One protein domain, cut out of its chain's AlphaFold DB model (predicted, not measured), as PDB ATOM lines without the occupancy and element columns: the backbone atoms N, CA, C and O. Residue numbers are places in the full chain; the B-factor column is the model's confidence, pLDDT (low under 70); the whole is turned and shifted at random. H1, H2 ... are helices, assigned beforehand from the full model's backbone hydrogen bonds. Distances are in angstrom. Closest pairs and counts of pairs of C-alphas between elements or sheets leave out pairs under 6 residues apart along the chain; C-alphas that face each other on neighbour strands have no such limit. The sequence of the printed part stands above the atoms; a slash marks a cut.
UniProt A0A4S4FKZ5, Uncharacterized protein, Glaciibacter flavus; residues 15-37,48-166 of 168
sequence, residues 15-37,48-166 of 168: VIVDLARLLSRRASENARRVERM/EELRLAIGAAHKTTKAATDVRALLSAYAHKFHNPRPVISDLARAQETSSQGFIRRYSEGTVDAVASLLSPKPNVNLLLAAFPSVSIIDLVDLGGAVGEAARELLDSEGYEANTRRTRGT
ATOM      1  N   VAL A  15     242.451 281.751 472.380       95.94
ATOM      2  CA  VAL A  15     243.767 281.341 471.860       95.94
ATOM      3  C   VAL A  15     243.684 280.350 470.686       95.94
ATOM      4  O   VAL A  15     244.462 280.444 469.738       95.94
ATOM      5  N   ILE A  16     242.706 279.434 470.691       97.62
ATOM      6  CA  ILE A  16     242.477 278.493 469.584       97.62
ATOM      7  C   ILE A  16     241.920 279.238 468.370       97.62
ATOM      8  O   ILE A  16     242.364 279.012 467.242       97.62
ATOM      9  N   VAL A  17     240.961 280.142 468.597       97.56
ATOM     10  CA  VAL A  17     240.359 280.969 467.543       97.56
ATOM     11  C   VAL A  17     241.410 281.870 466.896       97.56
ATOM     12  O   VAL A  17     241.469 281.969 465.670       97.56
ATOM     13  N   ASP A  18     242.253 282.508 467.699       97.75
ATOM     14  CA  ASP A  18     243.234 283.480 467.234       97.75
ATOM     15  C   ASP A  18     244.378 282.810 466.477       97.75
ATOM     16  O   ASP A  18     244.744 283.284 465.396       97.75
ATOM     17  N   LEU A  19     244.853 281.646 466.935       98.06
ATOM     18  CA  LEU A  19     245.821 280.856 466.174       98.06
ATOM     19  C   LEU A  19     245.223 280.332 464.857       98.06
ATOM     20  O   LEU A  19     245.873 280.407 463.811       98.06
ATOM     21  N   ALA A  20     243.971 279.859 464.861       98.44
ATOM     22  CA  ALA A  20     243.298 279.426 463.637       98.44
ATOM     23  C   ALA A  20     243.153 280.580 462.631       98.44
ATOM     24  O   ALA A  20     243.429 280.411 461.439       98.44
ATOM     25  N   ARG A  21     242.771 281.776 463.099       98.38
ATOM     26  CA  ARG A  21     242.712 282.995 462.276       98.38
ATOM     27  C   ARG A  21     244.081 283.374 461.726       98.38
ATOM     28  O   ARG A  21     244.178 283.690 460.542       98.38
ATOM     29  N   LEU A  22     245.128 283.330 462.548       98.06
ATOM     30  CA  LEU A  22     246.496 283.634 462.135       98.06
ATOM     31  C   LEU A  22     246.960 282.718 461.003       98.06
ATOM     32  O   LEU A  22     247.390 283.192 459.952       98.06
ATOM     33  N   LEU A  23     246.817 281.408 461.188       98.19
ATOM     34  CA  LEU A  23     247.210 280.415 460.195       98.19
ATOM     35  C   LEU A  23     246.369 280.537 458.905       98.19
ATOM     36  O   LEU A  23     246.908 280.434 457.802       98.19
ATOM     37  N   SER A  24     245.074 280.855 459.022       98.19
ATOM     38  CA  SER A  24     244.183 281.084 457.870       98.19
ATOM     39  C   SER A  24     244.570 282.338 457.076       98.19
ATOM     40  O   SER A  24     244.574 282.322 455.840       98.19
ATOM     41  N   ARG A  25     244.946 283.422 457.772       97.75
ATOM     42  CA  ARG A  25     245.504 284.631 457.149       97.75
ATOM     43  C   ARG A  25     246.802 284.308 456.421       97.75
ATOM     44  O   ARG A  25     246.908 284.641 455.247       97.75
ATOM     45  N   ARG A  26     247.731 283.572 457.043       96.06
ATOM     46  CA  ARG A  26     248.988 283.155 456.395       96.06
ATOM     47  C   ARG A  26     248.755 282.315 455.142       96.06
ATOM     48  O   ARG A  26     249.419 282.545 454.131       96.06
ATOM     49  N   ALA A  27     247.829 281.358 455.175       97.25
ATOM     50  CA  ALA A  27     247.482 280.582 453.986       97.25
ATOM     51  C   ALA A  27     246.979 281.502 452.859       97.25
ATOM     52  O   ALA A  27     247.470 281.440 451.732       97.25
ATOM     53  N   SER A  28     246.076 282.426 453.190       97.69
ATOM     54  CA  SER A  28     245.498 283.380 452.234       97.69
ATOM     55  C   SER A  28     246.532 284.361 451.672       97.69
ATOM     56  O   SER A  28     246.541 284.644 450.477       97.69
ATOM     57  N   GLU A  29     247.426 284.880 452.511       96.19
ATOM     58  CA  GLU A  29     248.492 285.795 452.103       96.19
ATOM     59  C   GLU A  29     249.482 285.128 451.153       96.19
ATOM     60  O   GLU A  29     249.861 285.729 450.149       96.19
ATOM     61  N   ASN A  30     249.875 283.880 451.425       94.81
ATOM     62  CA  ASN A  30     250.752 283.139 450.524       94.81
ATOM     63  C   ASN A  30     250.057 282.811 449.194       94.81
ATOM     64  O   ASN A  30     250.686 282.935 448.147       94.81
ATOM     65  N   ALA A  31     248.756 282.499 449.198       95.56
ATOM     66  CA  ALA A  31     247.993 282.303 447.965       95.56
ATOM     67  C   ALA A  31     247.939 283.590 447.121       95.56
ATOM     68  O   ALA A  31     248.235 283.566 445.927       95.56
ATOM     69  N   ARG A  32     247.674 284.736 447.761       96.44
ATOM     70  CA  ARG A  32     247.668 286.055 447.105       96.44
ATOM     71  C   ARG A  32     249.021 286.452 446.522       96.44
ATOM     72  O   ARG A  32     249.065 287.268 445.609       96.44
ATOM     73  N   ARG A  33     250.139 285.920 447.032       93.44
ATOM     74  CA  ARG A  33     251.459 286.169 446.426       93.44
ATOM     75  C   ARG A  33     251.547 285.575 445.028       93.44
ATOM     76  O   ARG A  33     252.043 286.261 444.149       93.44
ATOM     77  N   VAL A  34     251.026 284.363 444.827       91.81
ATOM     78  CA  VAL A  34     250.971 283.729 443.499       91.81
ATOM     79  C   VAL A  34     250.063 284.528 442.565       91.81
ATOM     80  O   VAL A  34     250.436 284.800 441.431       91.81
ATOM     81  N   GLU A  35     248.901 284.956 443.060       92.25
ATOM     82  CA  GLU A  35     247.931 285.751 442.294       92.25
ATOM     83  C   GLU A  35     248.511 287.086 441.798       92.25
ATOM     84  O   GLU A  35     248.225 287.515 440.685       92.25
ATOM     85  N   ARG A  36     249.338 287.746 442.615       94.19
ATOM     86  CA  ARG A  36     249.925 289.061 442.305       94.19
ATOM     87  C   ARG A  36     251.201 288.994 441.473       94.19
ATOM     88  O   ARG A  36     251.772 290.043 441.176       94.19
ATOM     89  N   MET A  37     251.694 287.803 441.150       91.81
ATOM     90  CA  MET A  37     252.888 287.686 440.326       91.81
ATOM     91  C   MET A  37     252.623 288.173 438.905       91.81
ATOM     92  O   MET A  37     251.589 287.883 438.309       91.81
ATOM     93  N   GLU A  48     262.930 282.427 438.160       92.56
ATOM     94  CA  GLU A  48     262.695 283.122 439.425       92.56
ATOM     95  C   GLU A  48     261.201 283.209 439.748       92.56
ATOM     96  O   GLU A  48     260.792 282.892 440.866       92.56
ATOM     97  N   GLU A  49     260.364 283.541 438.767       94.25
ATOM     98  CA  GLU A  49     258.910 283.555 438.901       94.25
ATOM     99  C   GLU A  49     258.408 282.173 439.320       94.25
ATOM    100  O   GLU A  49     257.716 282.040 440.331       94.25
ATOM    101  N   LEU A  50     258.817 281.113 438.619       95.25
ATOM    102  CA  LEU A  50     258.443 279.743 438.974       95.25
ATOM    103  C   LEU A  50     258.893 279.374 440.393       95.25
ATOM    104  O   LEU A  50     258.110 278.798 441.155       95.25
ATOM    105  N   ARG A  51     260.120 279.736 440.783       96.31
ATOM    106  CA  ARG A  51     260.647 279.494 442.133       96.31
ATOM    107  C   ARG A  51     259.804 280.200 443.198       96.31
ATOM    108  O   ARG A  51     259.461 279.587 444.214       96.31
ATOM    109  N   LEU A  52     259.437 281.460 442.968       95.19
ATOM    110  CA  LEU A  52     258.591 282.245 443.868       95.19
ATOM    111  C   LEU A  52     257.165 281.681 443.947       95.19
ATOM    112  O   LEU A  52     256.647 281.516 445.057       95.19
ATOM    113  N   ALA A  53     256.560 281.319 442.812       96.19
ATOM    114  CA  ALA A  53     255.221 280.735 442.745       96.19
ATOM    115  C   ALA A  53     255.139 279.407 443.500       96.19
ATOM    116  O   ALA A  53     254.272 279.233 444.359       96.19
ATOM    117  N   ILE A  54     256.069 278.483 443.231       97.00
ATOM    118  CA  ILE A  54     256.123 277.177 443.899       97.00
ATOM    119  C   ILE A  54     256.363 277.363 445.401       97.00
ATOM    120  O   ILE A  54     255.688 276.734 446.220       97.00
ATOM    121  N   GLY A  55     257.273 278.262 445.785       97.44
ATOM    122  CA  GLY A  55     257.538 278.573 447.188       97.44
ATOM    123  C   GLY A  55     256.314 279.135 447.919       97.44
ATOM    124  O   GLY A  55     256.043 278.753 449.061       97.44
ATOM    125  N   ALA A  56     255.553 280.018 447.274       96.81
ATOM    126  CA  ALA A  56     254.318 280.567 447.821       96.81
ATOM    127  C   ALA A  56     253.210 279.502 447.910       96.81
ATOM    128  O   ALA A  56     252.613 279.349 448.975       96.81
ATOM    129  N   ALA A  57     253.005 278.698 446.864       97.44
ATOM    130  CA  ALA A  57     252.053 277.587 446.866       97.44
ATOM    131  C   ALA A  57     252.358 276.565 447.977       97.44
ATOM    132  O   ALA A  57     251.459 276.141 448.705       97.44
ATOM    133  N   HIS A  58     253.634 276.225 448.176       97.81
ATOM    134  CA  HIS A  58     254.056 275.347 449.264       97.81
ATOM    135  C   HIS A  58     253.710 275.933 450.643       97.81
ATOM    136  O   HIS A  58     253.137 275.242 451.488       97.81
ATOM    137  N   LYS A  59     253.998 277.223 450.870       97.69
ATOM    138  CA  LYS A  59     253.674 277.914 452.132       97.69
ATOM    139  C   LYS A  59     252.166 277.998 452.384       97.69
ATOM    140  O   LYS A  59     251.748 277.846 453.530       97.69
ATOM    141  N   THR A  60     251.356 278.175 451.338       98.25
ATOM    142  CA  THR A  60     249.888 278.102 451.422       98.25
ATOM    143  C   THR A  60     249.434 276.740 451.934       98.25
ATOM    144  O   THR A  60     248.716 276.667 452.931       98.25
ATOM    145  N   THR A  61     249.895 275.657 451.302       98.19
ATOM    146  CA  THR A  61     249.540 274.282 451.686       98.19
ATOM    147  C   THR A  61     249.970 273.954 453.112       98.19
ATOM    148  O   THR A  61     249.224 273.307 453.851       98.19
ATOM    149  N   LYS A  62     251.156 274.422 453.519       97.94
ATOM    150  CA  LYS A  62     251.682 274.235 454.873       97.94
ATOM    151  C   LYS A  62     250.789 274.914 455.918       97.94
ATOM    152  O   LYS A  62     250.288 274.241 456.812       97.94
ATOM    153  N   ALA A  63     250.480 276.200 455.741       98.12
ATOM    154  CA  ALA A  63     249.629 276.941 456.673       98.12
ATOM    155  C   ALA A  63     248.189 276.397 456.725       98.12
ATOM    156  O   ALA A  63     247.602 276.292 457.802       98.12
ATOM    157  N   ALA A  64     247.628 275.987 455.582       98.31
ATOM    158  CA  ALA A  64     246.314 275.347 455.529       98.31
ATOM    159  C   ALA A  64     246.303 273.981 456.242       98.31
ATOM    160  O   ALA A  64     245.329 273.626 456.908       98.31
ATOM    161  N   THR A  65     247.396 273.220 456.134       98.38
ATOM    162  CA  THR A  65     247.571 271.959 456.862       98.38
ATOM    163  C   THR A  65     247.643 272.194 458.366       98.38
ATOM    164  O   THR A  65     246.968 271.477 459.102       98.38
ATOM    165  N   ASP A  66     248.365 273.225 458.806       98.50
ATOM    166  CA  ASP A  66     248.477 273.595 460.219       98.50
ATOM    167  C   ASP A  66     247.112 274.008 460.806       98.50
ATOM    168  O   ASP A  66     246.734 273.492 461.857       98.50
ATOM    169  N   VAL A  67     246.316 274.844 460.106       98.38
ATOM    170  CA  VAL A  67     244.923 275.164 460.520       98.38
ATOM    171  C   VAL A  67     244.111 273.889 460.694       98.38
ATOM    172  O   VAL A  67     243.439 273.697 461.709       98.38
ATOM    173  N   ARG A  68     244.139 273.018 459.679       98.38
ATOM    174  CA  ARG A  68     243.336 271.796 459.675       98.38
ATOM    175  C   ARG A  68     243.750 270.876 460.820       98.38
ATOM    176  O   ARG A  68     242.874 270.308 461.469       98.38
ATOM    177  N   ALA A  69     245.048 270.737 461.081       98.50
ATOM    178  CA  ALA A  69     245.573 269.930 462.175       98.50
ATOM    179  C   ALA A  69     245.152 270.496 463.543       98.50
ATOM    180  O   ALA A  69     244.595 269.749 464.348       98.50
ATOM    181  N   LEU A  70     245.314 271.808 463.762       98.62
ATOM    182  CA  LEU A  70     244.881 272.516 464.974       98.62
ATOM    183  C   LEU A  70     243.399 272.274 465.276       98.62
ATOM    184  O   LEU A  70     243.049 271.806 466.358       98.62
ATOM    185  N   LEU A  71     242.525 272.568 464.309       98.19
ATOM    186  CA  LEU A  71     241.078 272.464 464.501       98.19
ATOM    187  C   LEU A  71     240.627 271.011 464.667       98.19
ATOM    188  O   LEU A  71     239.754 270.734 465.486       98.19
ATOM    189  N   SER A  72     241.239 270.074 463.936       98.19
ATOM    190  CA  SER A  72     240.916 268.647 464.060       98.19
ATOM    191  C   SER A  72     241.321 268.098 465.428       98.19
ATOM    192  O   SER A  72     240.524 267.405 466.062       98.19
ATOM    193  N   ALA A  73     242.525 268.436 465.906       98.12
ATOM    194  CA  ALA A  73     243.003 268.038 467.226       98.12
ATOM    195  C   ALA A  73     242.140 268.655 468.336       98.12
ATOM    196  O   ALA A  73     241.654 267.923 469.198       98.12
ATOM    197  N   TYR A  74     241.877 269.967 468.273       97.94
ATOM    198  CA  TYR A  74     241.025 270.664 469.240       97.94
ATOM    199  C   TYR A  74     239.622 270.048 469.314       97.94
ATOM    200  O   TYR A  74     239.191 269.619 470.386       97.94
ATOM    201  N   ALA A  75     238.934 269.940 468.172       97.12
ATOM    202  CA  ALA A  75     237.572 269.422 468.117       97.12
ATOM    203  C   ALA A  75     237.485 267.986 468.649       97.12
ATOM    204  O   ALA A  75     236.555 267.645 469.373       97.12
ATOM    205  N   HIS A  76     238.457 267.138 468.314       95.94
ATOM    206  CA  HIS A  76     238.402 265.731 468.685       95.94
ATOM    207  C   HIS A  76     238.880 265.437 470.106       95.94
ATOM    208  O   HIS A  76     238.354 264.523 470.734       95.94
ATOM    209  N   LYS A  77     239.894 266.140 470.614       95.94
ATOM    210  CA  LYS A  77     240.519 265.791 471.898       95.94
ATOM    211  C   LYS A  77     240.071 266.677 473.053       95.94
ATOM    212  O   LYS A  77     239.974 266.163 474.161       95.94
ATOM    213  N   PHE A  78     239.734 267.939 472.790       95.44
ATOM    214  CA  PHE A  78     239.558 268.950 473.836       95.44
ATOM    215  C   PHE A  78     238.145 269.534 473.896       95.44
ATOM    216  O   PHE A  78     237.643 269.799 474.983       95.44
ATOM    217  N   HIS A  79     237.471 269.726 472.759       95.56
ATOM    218  CA  HIS A  79     236.158 270.367 472.765       95.56
ATOM    219  C   HIS A  79     235.093 269.533 473.504       95.56
ATOM    220  O   HIS A  79     234.996 268.316 473.321       95.56
ATOM    221  N   ASN A  80     234.270 270.215 474.307       91.25
ATOM    222  CA  ASN A  80     233.128 269.667 475.029       91.25
ATOM    223  C   ASN A  80     231.848 270.491 474.728       91.25
ATOM    224  O   ASN A  80     231.865 271.703 474.957       91.25
ATOM    225  N   PRO A  81     230.746 269.889 474.233       91.94
ATOM    226  CA  PRO A  81     230.619 268.481 473.877       91.94
ATOM    227  C   PRO A  81     231.470 268.157 472.652       91.94
ATOM    228  O   PRO A  81     231.606 268.965 471.733       91.94
ATOM    229  N   ARG A  82     232.050 266.958 472.639       92.62
ATOM    230  CA  ARG A  82     232.877 266.512 471.520       92.62
ATOM    231  C   ARG A  82     232.003 266.356 470.269       92.62
ATOM    232  O   ARG A  82     231.054 265.570 470.314       92.62
ATOM    233  N   PRO A  83     232.309 267.040 469.152       94.38
ATOM    234  CA  PRO A  83     231.579 266.841 467.909       94.38
ATOM    235  C   PRO A  83     231.723 265.405 467.400       94.38
ATOM    236  O   PRO A  83     232.738 264.738 467.623       94.38
ATOM    237  N   VAL A  84     230.713 264.932 466.673       96.44
ATOM    238  CA  VAL A  84     230.715 263.581 466.110       96.44
ATOM    239  C   VAL A  84     231.812 263.458 465.049       96.44
ATOM    240  O   VAL A  84     231.834 264.191 464.060       96.44
ATOM    241  N   ILE A  85     232.723 262.496 465.227       96.44
ATOM    242  CA  ILE A  85     233.895 262.320 464.350       96.44
ATOM    243  C   ILE A  85     233.492 262.101 462.887       96.44
ATOM    244  O   ILE A  85     234.165 262.617 462.000       96.44
ATOM    245  N   SER A  86     232.412 261.363 462.612       96.88
ATOM    246  CA  SER A  86     231.962 261.124 461.233       96.88
ATOM    247  C   SER A  86     231.531 262.406 460.522       96.88
ATOM    248  O   SER A  86     231.752 262.529 459.319       96.88
ATOM    249  N   ASP A  87     230.977 263.380 461.247       97.94
ATOM    250  CA  ASP A  87     230.624 264.680 460.677       97.94
ATOM    251  C   ASP A  87     231.869 265.517 460.386       97.94
ATOM    252  O   ASP A  87     231.987 266.081 459.298       97.94
ATOM    253  N   LEU A  88     232.836 265.524 461.308       97.25
ATOM    254  CA  LEU A  88     234.124 266.189 461.098       97.25
ATOM    255  C   LEU A  88     234.900 265.576 459.923       97.25
ATOM    256  O   LEU A  88     235.507 266.296 459.132       97.25
ATOM    257  N   ALA A  89     234.867 264.250 459.790       97.56
ATOM    258  CA  ALA A  89     235.506 263.532 458.697       97.56
ATOM    259  C   ALA A  89     234.833 263.837 457.351       97.56
ATOM    260  O   ALA A  89     235.522 264.136 456.375       97.56
ATOM    261  N   ARG A  90     233.494 263.855 457.313       97.81
ATOM    262  CA  ARG A  90     232.712 264.238 456.129       97.81
ATOM    263  C   ARG A  90     233.011 265.670 455.682       97.81
ATOM    264  O   ARG A  90     233.186 265.891 454.490       97.81
ATOM    265  N   ALA A  91     233.144 266.612 456.616       97.19
ATOM    266  CA  ALA A  91     233.515 267.998 456.314       97.19
ATOM    267  C   ALA A  91     234.928 268.146 455.711       97.19
ATOM    268  O   ALA A  91     235.242 269.179 455.129       97.19
ATOM    269  N   GLN A  92     235.779 267.124 455.851       96.81
ATOM    270  CA  GLN A  92     237.135 267.074 455.295       96.81
ATOM    271  C   GLN A  92     237.284 266.021 454.187       96.81
ATOM    272  O   GLN A  92     238.411 265.620 453.881       96.81
ATOM    273  N   GLU A  93     236.164 265.540 453.637       97.62
ATOM    274  CA  GLU A  93     236.122 264.551 452.554       97.62
ATOM    275  C   GLU A  93     236.986 263.314 452.853       97.62
ATOM    276  O   GLU A  93     237.784 262.839 452.043       97.62
ATOM    277  N   THR A  94     236.880 262.799 454.079       97.81
ATOM    278  CA  THR A  94     237.691 261.672 454.537       97.81
ATOM    279  C   THR A  94     236.896 260.706 455.414       97.81
ATOM    280  O   THR A  94     235.777 260.986 455.835       97.81
ATOM    281  N   SER A  95     237.466 259.530 455.687       97.88
ATOM    282  CA  SER A  95     236.902 258.578 456.648       97.88
ATOM    283  C   SER A  95     237.244 258.988 458.080       97.88
ATOM    284  O   SER A  95     238.198 259.728 458.303       97.88
ATOM    285  N   SER A  96     236.545 258.454 459.086       97.06
ATOM    286  CA  SER A  96     236.884 258.707 460.498       97.06
ATOM    287  C   SER A  96     238.344 258.361 460.828       97.06
ATOM    288  O   SER A  96     239.008 259.084 461.567       97.06
ATOM    289  N   GLN A  97     238.879 257.291 460.228       96.19
ATOM    290  CA  GLN A  97     240.295 256.927 460.351       96.19
ATOM    291  C   GLN A  97     241.211 257.927 459.634       96.19
ATOM    292  O   GLN A  97     242.249 258.313 460.169       96.19
ATOM    293  N   GLY A  98     240.822 258.388 458.443       96.69
ATOM    294  CA  GLY A  98     241.543 259.434 457.721       96.69
ATOM    295  C   GLY A  98     241.576 260.759 458.484       96.69
ATOM    296  O   GLY A  98     242.620 261.403 458.523       96.69
ATOM    297  N   PHE A  99     240.485 261.113 459.168       97.56
ATOM    298  CA  PHE A  99     240.397 262.273 460.055       97.56
ATOM    299  C   PHE A  99     241.376 262.168 461.232       97.56
ATOM    300  O   PHE A  99     242.098 263.119 461.514       97.56
ATOM    301  N   ILE A 100     241.473 261.012 461.895       95.69
ATOM    302  CA  ILE A 100     242.419 260.829 463.011       95.69
ATOM    303  C   ILE A 100     243.877 260.987 462.546       95.69
ATOM    304  O   ILE A 100     244.703 261.481 463.301       95.69
ATOM    305  N   ARG A 101     244.185 260.661 461.284       96.31
ATOM    306  CA  ARG A 101     245.517 260.857 460.680       96.31
ATOM    307  C   ARG A 101     245.810 262.302 460.257       96.31
ATOM    308  O   ARG A 101     246.890 262.574 459.739       96.31
ATOM    309  N   ARG A 102     244.860 263.234 460.404       95.31
ATOM    310  CA  ARG A 102     245.011 264.636 459.970       95.31
ATOM    311  C   ARG A 102     245.779 265.523 460.948       95.31
ATOM    312  O   ARG A 102     246.114 266.643 460.558       95.31
ATOM    313  N   TYR A 103     246.048 265.035 462.151       97.25
ATOM    314  CA  TYR A 103     246.872 265.663 463.181       97.25
ATOM    315  C   TYR A 103     247.735 264.577 463.843       97.25
ATOM    316  O   TYR A 103     247.372 263.399 463.819       97.25
ATOM    317  N   SER A 104     248.891 264.950 464.388       96.88
ATOM    318  CA  SER A 104     249.787 264.021 465.088       96.88
ATOM    319  C   SER A 104     249.588 264.101 466.602       96.88
ATOM    320  O   SER A 104     248.908 264.998 467.100       96.88
ATOM    321  N   GLU A 105     250.210 263.188 467.347       97.12
ATOM    322  CA  GLU A 105     250.308 263.295 468.808       97.12
ATOM    323  C   GLU A 105     250.976 264.615 469.224       97.12
ATOM    324  O   GLU A 105     250.409 265.349 470.022       97.12
ATOM    325  N   GLY A 106     252.056 265.019 468.545       97.62
ATOM    326  CA  GLY A 106     252.678 266.329 468.768       97.62
ATOM    327  C   GLY A 106     251.740 267.519 468.507       97.62
ATOM    328  O   GLY A 106     251.852 268.544 469.172       97.62
ATOM    329  N   THR A 107     250.770 267.397 467.589       98.06
ATOM    330  CA  THR A 107     249.707 268.407 467.446       98.06
ATOM    331  C   THR A 107     248.788 268.426 468.667       98.06
ATOM    332  O   THR A 107     248.406 269.502 469.116       98.06
ATOM    333  N   VAL A 108     248.422 267.260 469.212       98.25
ATOM    334  CA  VAL A 108     247.603 267.171 470.431       98.25
ATOM    335  C   VAL A 108     248.343 267.802 471.609       98.25
ATOM    336  O   VAL A 108     247.758 268.638 472.294       98.25
ATOM    337  N   ASP A 109     249.625 267.489 471.783       98.12
ATOM    338  CA  ASP A 109     250.464 268.050 472.847       98.12
ATOM    339  C   ASP A 109     250.598 269.568 472.722       98.12
ATOM    340  O   ASP A 109     250.473 270.294 473.708       98.12
ATOM    341  N   ALA A 110     250.781 270.077 471.502       98.06
ATOM    342  CA  ALA A 110     250.812 271.511 471.253       98.06
ATOM    343  C   ALA A 110     249.472 272.182 471.589       98.06
ATOM    344  O   ALA A 110     249.468 273.253 472.188       98.06
ATOM    345  N   VAL A 111     248.332 271.557 471.274       98.12
ATOM    346  CA  VAL A 111     247.013 272.094 471.656       98.12
ATOM    347  C   VAL A 111     246.811 272.060 473.169       98.12
ATOM    348  O   VAL A 111     246.357 273.055 473.727       98.12
ATOM    349  N   ALA A 112     247.197 270.981 473.851       97.69
ATOM    350  CA  ALA A 112     247.189 270.942 475.314       97.69
ATOM    351  C   ALA A 112     248.059 272.066 475.896       97.69
ATOM    352  O   ALA A 112     247.664 272.746 476.840       97.69
ATOM    353  N   SER A 113     249.214 272.314 475.278       97.00
ATOM    354  CA  SER A 113     250.128 273.379 475.664       97.00
ATOM    355  C   SER A 113     249.556 274.785 475.437       97.00
ATOM    356  O   SER A 113     249.726 275.638 476.300       97.00
ATOM    357  N   LEU A 114     248.824 275.024 474.340       96.62
ATOM    358  CA  LEU A 114     248.108 276.291 474.097       96.62
ATOM    359  C   LEU A 114     247.062 276.590 475.172       96.62
ATOM    360  O   LEU A 114     246.808 277.751 475.474       96.62
ATOM    361  N   LEU A 115     246.421 275.546 475.696       95.69
ATOM    362  CA  LEU A 115     245.364 275.653 476.699       95.69
ATOM    363  C   LEU A 115     245.907 275.689 478.136       95.69
ATOM    364  O   LEU A 115     245.149 275.953 479.065       95.69
ATOM    365  N   SER A 116     247.203 275.426 478.316       94.31
ATOM    366  CA  SER A 116     247.874 275.417 479.613       94.31
ATOM    367  C   SER A 116     248.157 276.840 480.109       94.31
ATOM    368  O   SER A 116     248.525 277.705 479.312       94.31
ATOM    369  N   PRO A 117     248.106 277.090 481.431       93.19
ATOM    370  CA  PRO A 117     248.613 278.335 482.011       93.19
ATOM    371  C   PRO A 117     250.132 278.502 481.844       93.19
ATOM    372  O   PRO A 117     250.646 279.600 482.028       93.19
ATOM    373  N   LYS A 118     250.861 277.429 481.499       94.50
ATOM    374  CA  LYS A 118     252.306 277.442 481.212       94.50
ATOM    375  C   LYS A 118     252.585 276.843 479.827       94.50
ATOM    376  O   LYS A 118     252.945 275.663 479.736       94.50
ATOM    377  N   PRO A 119     252.388 277.613 478.744       96.06
ATOM    378  CA  PRO A 119     252.609 277.125 477.389       96.06
ATOM    379  C   PRO A 119     254.083 276.814 477.110       96.06
ATOM    380  O   PRO A 119     254.989 277.540 477.507       96.06
ATOM    381  N   ASN A 120     254.326 275.743 476.362       96.25
ATOM    382  CA  ASN A 120     255.635 275.337 475.873       96.25
ATOM    383  C   ASN A 120     255.776 275.769 474.412       96.25
ATOM    384  O   ASN A 120     255.354 275.081 473.483       96.25
ATOM    385  N   VAL A 121     256.415 276.918 474.219       96.56
ATOM    386  CA  VAL A 121     256.592 277.574 472.917       96.56
ATOM    387  C   VAL A 121     257.321 276.688 471.904       96.56
ATOM    388  O   VAL A 121     256.968 276.685 470.726       96.56
ATOM    389  N   ASN A 122     258.290 275.879 472.338       95.69
ATOM    390  CA  ASN A 122     259.029 274.995 471.431       95.69
ATOM    391  C   ASN A 122     258.131 273.897 470.843       95.69
ATOM    392  O   ASN A 122     258.255 273.585 469.657       95.69
ATOM    393  N   LEU A 123     257.193 273.355 471.631       96.38
ATOM    394  CA  LEU A 123     256.197 272.405 471.121       96.38
ATOM    395  C   LEU A 123     255.277 273.065 470.091       96.38
ATOM    396  O   LEU A 123     254.994 272.463 469.056       96.38
ATOM    397  N   LEU A 124     254.862 274.313 470.331       96.81
ATOM    398  CA  LEU A 124     254.022 275.065 469.393       96.81
ATOM    399  C   LEU A 124     254.724 275.278 468.049       96.81
ATOM    400  O   LEU A 124     254.139 275.014 467.002       96.81
ATOM    401  N   LEU A 125     255.987 275.710 468.077       96.50
ATOM    402  CA  LEU A 125     256.780 275.951 466.869       96.50
ATOM    403  C   LEU A 125     257.076 274.658 466.098       96.50
ATOM    404  O   LEU A 125     257.094 274.668 464.866       96.50
ATOM    405  N   ALA A 126     257.283 273.544 466.803       96.25
ATOM    406  CA  ALA A 126     257.488 272.242 466.178       96.25
ATOM    407  C   ALA A 126     256.202 271.699 465.529       96.25
ATOM    408  O   ALA A 126     256.252 271.162 464.422       96.25
ATOM    409  N   ALA A 127     255.053 271.846 466.197       97.44
ATOM    410  CA  ALA A 127     253.772 271.328 465.721       97.44
ATOM    411  C   ALA A 127     253.132 272.186 464.621       97.44
ATOM    412  O   ALA A 127     252.446 271.642 463.756       97.44
ATOM    413  N   PHE A 128     253.358 273.504 464.639       97.75
ATOM    414  CA  PHE A 128     252.807 274.454 463.671       97.75
ATOM    415  C   PHE A 128     253.935 275.208 462.956       97.75
ATOM    416  O   PHE A 128     254.181 276.385 463.220       97.75
ATOM    417  N   PRO A 129     254.641 274.557 462.020       95.44
ATOM    418  CA  PRO A 129     255.848 275.099 461.400       95.44
ATOM    419  C   PRO A 129     255.588 276.259 460.419       95.44
ATOM    420  O   PRO A 129     256.524 276.755 459.779       95.44
ATOM    421  N   SER A 130     254.332 276.667 460.227       96.81
ATOM    422  CA  SER A 130     253.960 277.931 459.580       96.81
ATOM    423  C   SER A 130     253.856 279.097 460.561       96.81
ATOM    424  O   SER A 130     253.594 280.209 460.111       96.81
ATOM    425  N   VAL A 131     254.051 278.874 461.860       96.00
ATOM    426  CA  VAL A 131     254.049 279.883 462.925       96.00
ATOM    427  C   VAL A 131     255.491 280.241 463.278       96.00
ATOM    428  O   VAL A 131     256.381 279.394 463.300       96.00
ATOM    429  N   SER A 132     255.736 281.519 463.520       95.50
ATOM    430  CA  SER A 132     256.996 282.069 464.012       95.50
ATOM    431  C   SER A 132     256.863 282.494 465.470       95.50
ATOM    432  O   SER A 132     255.761 282.685 465.973       95.50
ATOM    433  N   ILE A 133     257.991 282.687 466.154       95.31
ATOM    434  CA  ILE A 133     257.972 283.143 467.550       95.31
ATOM    435  C   ILE A 133     257.273 284.502 467.705       95.31
ATOM    436  O   ILE A 133     256.532 284.692 468.659       95.31
ATOM    437  N   ILE A 134     257.428 285.403 466.729       95.62
ATOM    438  CA  ILE A 134     256.775 286.719 466.731       95.62
ATOM    439  C   ILE A 134     255.254 286.578 466.654       95.62
ATOM    440  O   ILE A 134     254.547 287.230 467.410       95.62
ATOM    441  N   ASP A 135     254.749 285.655 465.829       95.88
ATOM    442  CA  ASP A 135     253.309 285.375 465.783       95.88
ATOM    443  C   ASP A 135     252.778 284.940 467.157       95.88
ATOM    444  O   ASP A 135     251.670 285.309 467.526       95.88
ATOM    445  N   LEU A 136     253.555 284.143 467.903       96.00
ATOM    446  CA  LEU A 136     253.166 283.674 469.234       96.00
ATOM    447  C   LEU A 136     253.188 284.803 470.265       96.00
ATOM    448  O   LEU A 136     252.291 284.854 471.100       96.00
ATOM    449  N   VAL A 137     254.154 285.724 470.178       95.94
ATOM    450  CA  VAL A 137     254.170 286.956 470.986       95.94
ATOM    451  C   VAL A 137     252.892 287.770 470.747       95.94
ATOM    452  O   VAL A 137     252.262 288.217 471.708       95.94
ATOM    453  N   ASP A 138     252.477 287.901 469.485       94.88
ATOM    454  CA  ASP A 138     251.302 288.679 469.078       94.88
ATOM    455  C   ASP A 138     249.961 288.037 469.483       94.88
ATOM    456  O   ASP A 138     248.947 288.734 469.542       94.88
ATOM    457  N   LEU A 139     249.927 286.734 469.802       93.56
ATOM    458  CA  LEU A 139     248.726 286.087 470.354       93.56
ATOM    459  C   LEU A 139     248.380 286.586 471.767       93.56
ATOM    460  O   LEU A 139     247.226 286.487 472.179       93.56
ATOM    461  N   GLY A 140     249.355 287.127 472.505       91.81
ATOM    462  CA  GLY A 140     249.157 287.621 473.866       91.81
ATOM    463  C   GLY A 140     248.838 286.526 474.896       91.81
ATOM    464  O   GLY A 140     249.008 285.328 474.653       91.81
ATOM    465  N   GLY A 141     248.414 286.956 476.089       94.38
ATOM    466  CA  GLY A 141     248.164 286.070 477.232       94.38
ATOM    467  C   GLY A 141     249.385 285.222 477.608       94.38
ATOM    468  O   GLY A 141     250.521 285.586 477.310       94.38
ATOM    469  N   ALA A 142     249.140 284.053 478.204       95.94
ATOM    470  CA  ALA A 142     250.204 283.150 478.647       95.94
ATOM    471  C   ALA A 142     251.112 282.671 477.496       95.94
ATOM    472  O   ALA A 142     252.307 282.461 477.691       95.94
ATOM    473  N   VAL A 143     250.567 282.509 476.281       96.38
ATOM    474  CA  VAL A 143     251.355 282.091 475.106       96.38
ATOM    475  C   VAL A 143     252.302 283.207 474.676       96.38
ATOM    476  O   VAL A 143     253.480 282.945 474.439       96.38
ATOM    477  N   GLY A 144     251.807 284.444 474.604       96.19
ATOM    478  CA  GLY A 144     252.620 285.596 474.228       96.19
ATOM    479  C   GLY A 144     253.681 285.948 475.267       96.19
ATOM    480  O   GLY A 144     254.794 286.313 474.894       96.19
ATOM    481  N   GLU A 145     253.370 285.794 476.556       96.50
ATOM    482  CA  GLU A 145     254.333 285.942 477.654       96.50
ATOM    483  C   GLU A 145     255.450 284.898 477.555       96.50
ATOM    484  O   GLU A 145     256.617 285.273 477.451       96.50
ATOM    485  N   ALA A 146     255.103 283.612 477.446       95.88
ATOM    486  CA  ALA A 146     256.088 282.542 477.295       95.88
ATOM    487  C   ALA A 146     256.940 282.702 476.019       95.88
ATOM    488  O   ALA A 146     258.138 282.411 476.016       95.88
ATOM    489  N   ALA A 147     256.344 283.171 474.916       96.06
ATOM    490  CA  ALA A 147     257.067 283.422 473.671       96.06
ATOM    491  C   ALA A 147     258.050 284.589 473.798       96.06
ATOM    492  O   ALA A 147     259.149 284.516 473.246       96.06
ATOM    493  N   ARG A 148     257.681 285.637 474.542       95.50
ATOM    494  CA  ARG A 148     258.553 286.781 474.823       95.50
ATOM    495  C   ARG A 148     259.720 286.378 475.717       95.50
ATOM    496  O   ARG A 148     260.855 286.670 475.372       95.50
ATOM    497  N   GLU A 149     259.464 285.611 476.774       94.62
ATOM    498  CA  GLU A 149     260.520 285.060 477.633       94.62
ATOM    499  C   GLU A 149     261.519 284.204 476.843       94.62
ATOM    500  O   GLU A 149     262.731 284.329 477.022       94.62
ATOM    501  N   LEU A 150     261.030 283.356 475.930       92.31
ATOM    502  CA  LEU A 150     261.907 282.563 475.070       92.31
ATOM    503  C   LEU A 150     262.722 283.446 474.113       92.31
ATOM    504  O   LEU A 150     263.903 283.170 473.906       92.31
ATOM    505  N   LEU A 151     262.108 284.482 473.534       90.88
ATOM    506  CA  LEU A 151     262.772 285.414 472.622       90.88
ATOM    507  C   LEU A 151     263.875 286.220 473.323       90.88
ATOM    508  O   LEU A 151     264.950 286.384 472.751       90.88
ATOM    509  N   ASP A 152     263.613 286.669 474.551       88.25
ATOM    510  CA  ASP A 152     264.535 287.464 475.368       88.25
ATOM    511  C   ASP A 152     265.660 286.612 475.982       88.25
ATOM    512  O   ASP A 152     266.690 287.131 476.414       88.25
ATOM    513  N   SER A 153     265.496 285.285 476.013       85.44
ATOM    514  CA  SER A 153     266.553 284.375 476.442       85.44
ATOM    515  C   SER A 153     267.672 284.284 475.390       85.44
ATOM    516  O   SER A 153     267.420 284.024 474.210       85.44
ATOM    517  N   GLU A 154     268.939 284.396 475.819       59.34
ATOM    518  CA  GLU A 154     270.132 284.277 474.947       59.34
ATOM    519  C   GLU A 154     270.162 282.972 474.110       59.34
ATOM    520  O   GLU A 154     270.865 282.867 473.100       59.34
ATOM    521  N   GLY A 155     269.372 281.963 474.495       57.59
ATOM    522  CA  GLY A 155     269.268 280.671 473.821       57.59
ATOM    523  C   GLY A 155     268.541 280.688 472.469       57.59
ATOM    524  O   GLY A 155     268.854 279.849 471.617       57.59
ATOM    525  N   TYR A 156     267.608 281.618 472.221       59.75
ATOM    526  CA  TYR A 156     266.897 281.654 470.934       59.75
ATOM    527  C   TYR A 156     267.811 282.125 469.797       59.75
ATOM    528  O   TYR A 156     267.853 281.480 468.741       59.75
ATOM    529  N   GLU A 157     268.607 283.177 470.024       55.00
ATOM    530  CA  GLU A 157     269.577 283.675 469.041       55.00
ATOM    531  C   GLU A 157     270.638 282.624 468.678       55.00
ATOM    532  O   GLU A 157     271.005 282.476 467.509       55.00
ATOM    533  N   ALA A 158     271.110 281.843 469.655       52.22
ATOM    534  CA  ALA A 158     272.099 280.790 469.420       52.22
ATOM    535  C   ALA A 158     271.560 279.667 468.509       52.22
ATOM    536  O   ALA A 158     272.265 279.192 467.610       52.22
ATOM    537  N   ASN A 159     270.293 279.272 468.685       53.75
ATOM    538  CA  ASN A 159     269.654 278.236 467.871       53.75
ATOM    539  C   ASN A 159     269.253 278.724 466.471       53.75
ATOM    540  O   ASN A 159     269.390 277.961 465.510       53.75
ATOM    541  N   THR A 160     268.832 279.986 466.316       54.62
ATOM    542  CA  THR A 160     268.568 280.577 464.987       54.62
ATOM    543  C   THR A 160     269.849 280.773 464.174       54.62
ATOM    544  O   THR A 160     269.831 280.580 462.956       54.62
ATOM    545  N   ARG A 161     270.983 281.094 464.817       46.12
ATOM    546  CA  ARG A 161     272.294 281.165 464.142       46.12
ATOM    547  C   ARG A 161     272.774 279.792 463.662       46.12
ATOM    548  O   ARG A 161     273.249 279.688 462.537       46.12
ATOM    549  N   ARG A 162     272.583 278.722 464.449       46.69
ATOM    550  CA  ARG A 162     272.938 277.348 464.030       46.69
ATOM    551  C   ARG A 162     272.100 276.818 462.867       46.69
ATOM    552  O   ARG A 162     272.642 276.118 462.025       46.69
ATOM    553  N   THR A 163     270.811 277.148 462.798       49.97
ATOM    554  CA  THR A 163     269.945 276.706 461.684       49.97
ATOM    555  C   THR A 163     270.164 277.495 460.392       49.97
ATOM    556  O   THR A 163     269.839 276.992 459.322       49.97
ATOM    557  N   ARG A 164     270.729 278.709 460.461       44.19
ATOM    558  CA  ARG A 164     271.129 279.488 459.275       44.19
ATOM    559  C   ARG A 164     272.547 279.182 458.775       44.19
ATOM    560  O   ARG A 164     272.834 279.493 457.629       44.19
ATOM    561  N   GLY A 165     273.407 278.576 459.596       35.56
ATOM    562  CA  GLY A 165     274.811 278.285 459.264       35.56
ATOM    563  C   GLY A 165     275.074 276.971 458.516       35.56
ATOM    564  O   GLY A 165     276.228 276.587 458.392       35.56
ATOM    565  N   THR A 166     274.042 276.257 458.052       36.38
ATOM    566  CA  THR A 166     274.168 274.958 457.350       36.38
ATOM    567  C   THR A 166     273.755 275.014 455.877       36.38
ATOM    568  O   THR A 166     273.386 274.000 455.289       36.38
TER     569      THR A 166
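Overview. This is residues 15 to 37 and 48 to 166 of the 168 residues of an uncharacterized protein of Glaciibacter flavus (UniProt A0A4S4FKZ5). Two long helices, H1 and H2, run side by side in opposite ways, and short helices gather at the end where H1 begins and H2 ends. H5 to H8 make a cluster on one side there, and H3 and H4 form a small pair on the other; after H8, residues 157 to 166, most of them in H9, stick out alone. The printed part has 142 residues with nine named helices, H1 to H9 in chain order, and no named strand: all helix. It is compact, with a radius of gyration of the C-alphas of 16.5 A, and spans 45 by 43 by 25 A.

Arrangement. The longest helix, H2, residues 48 to 78, touches H1, residues 15 to 35, closest at the C-alphas of Thr 60 and Ala 27, 4.3 A apart, at a shallow tilt of 21 degrees, opposite ways. With residues 69 to 77 alone H2 touches H5, residues 105 to 115; the closest C-alphas, of Ala 73 and Val 108, are 5.7 A apart. H1 and H5 only just touch, only at their ends, with 3 pairs of C-alphas within 8 A, the closest those of Val 15 and Leu 114 at 7.0 A. H5 forms a helical hairpin with H6, residues 121 to 127, the C-alphas of Ala 110 and Leu 124 being closest at 5.1 A. H6 touches H8, residues 141 to 152, closest at the C-alphas of Val 121 and Ala 147, 5.9 A apart, about perpendicular at 80 degrees. H8 and H7, residues 133 to 138, form a second helical hairpin, with the C-alphas of Val 137 and Gly 144 closest at 3.8 A. H3, residues 85 to 90, touches H4, residues 96 to 100, closest at the C-alphas of Ala 89 and Phe 99, 5.2 A apart. H9, residues 154 to 164, touches no helix. The helix packing is mostly crossed, with 1 of 6 tilted touching pairs shallow. Every O i to N i+4 pair is within hydrogen-bond range in H2 to H8, against 16 of 17 in H1 and 6 of 7 in H9.

Along the chain. H2 measures 43.8 A from C-alpha 48 at (262.695, 283.122, 439.425) to C-alpha 78. H1 measures 30.2 A and begins at C-alpha 15, (243.767, 281.341, 471.860). H8 measures 16.5 A, H9 16.4 A and H5 15.5 A. H9 ends at C-alpha 164, (271.129, 279.488, 459.275).

Size, cuts and confidence. The C-alphas farthest apart, those of Glu 48 and Pro 81, are 49.3 A apart. Residues 38 to 47 are not printed, and C-alphas 37 and 48 are 10.9 A apart across this cut. Of the links printed whole, H2 to H3 is short and the others are tight. The mean pLDDT of the printed part is 92.0; residues 154 to 166 are under 70.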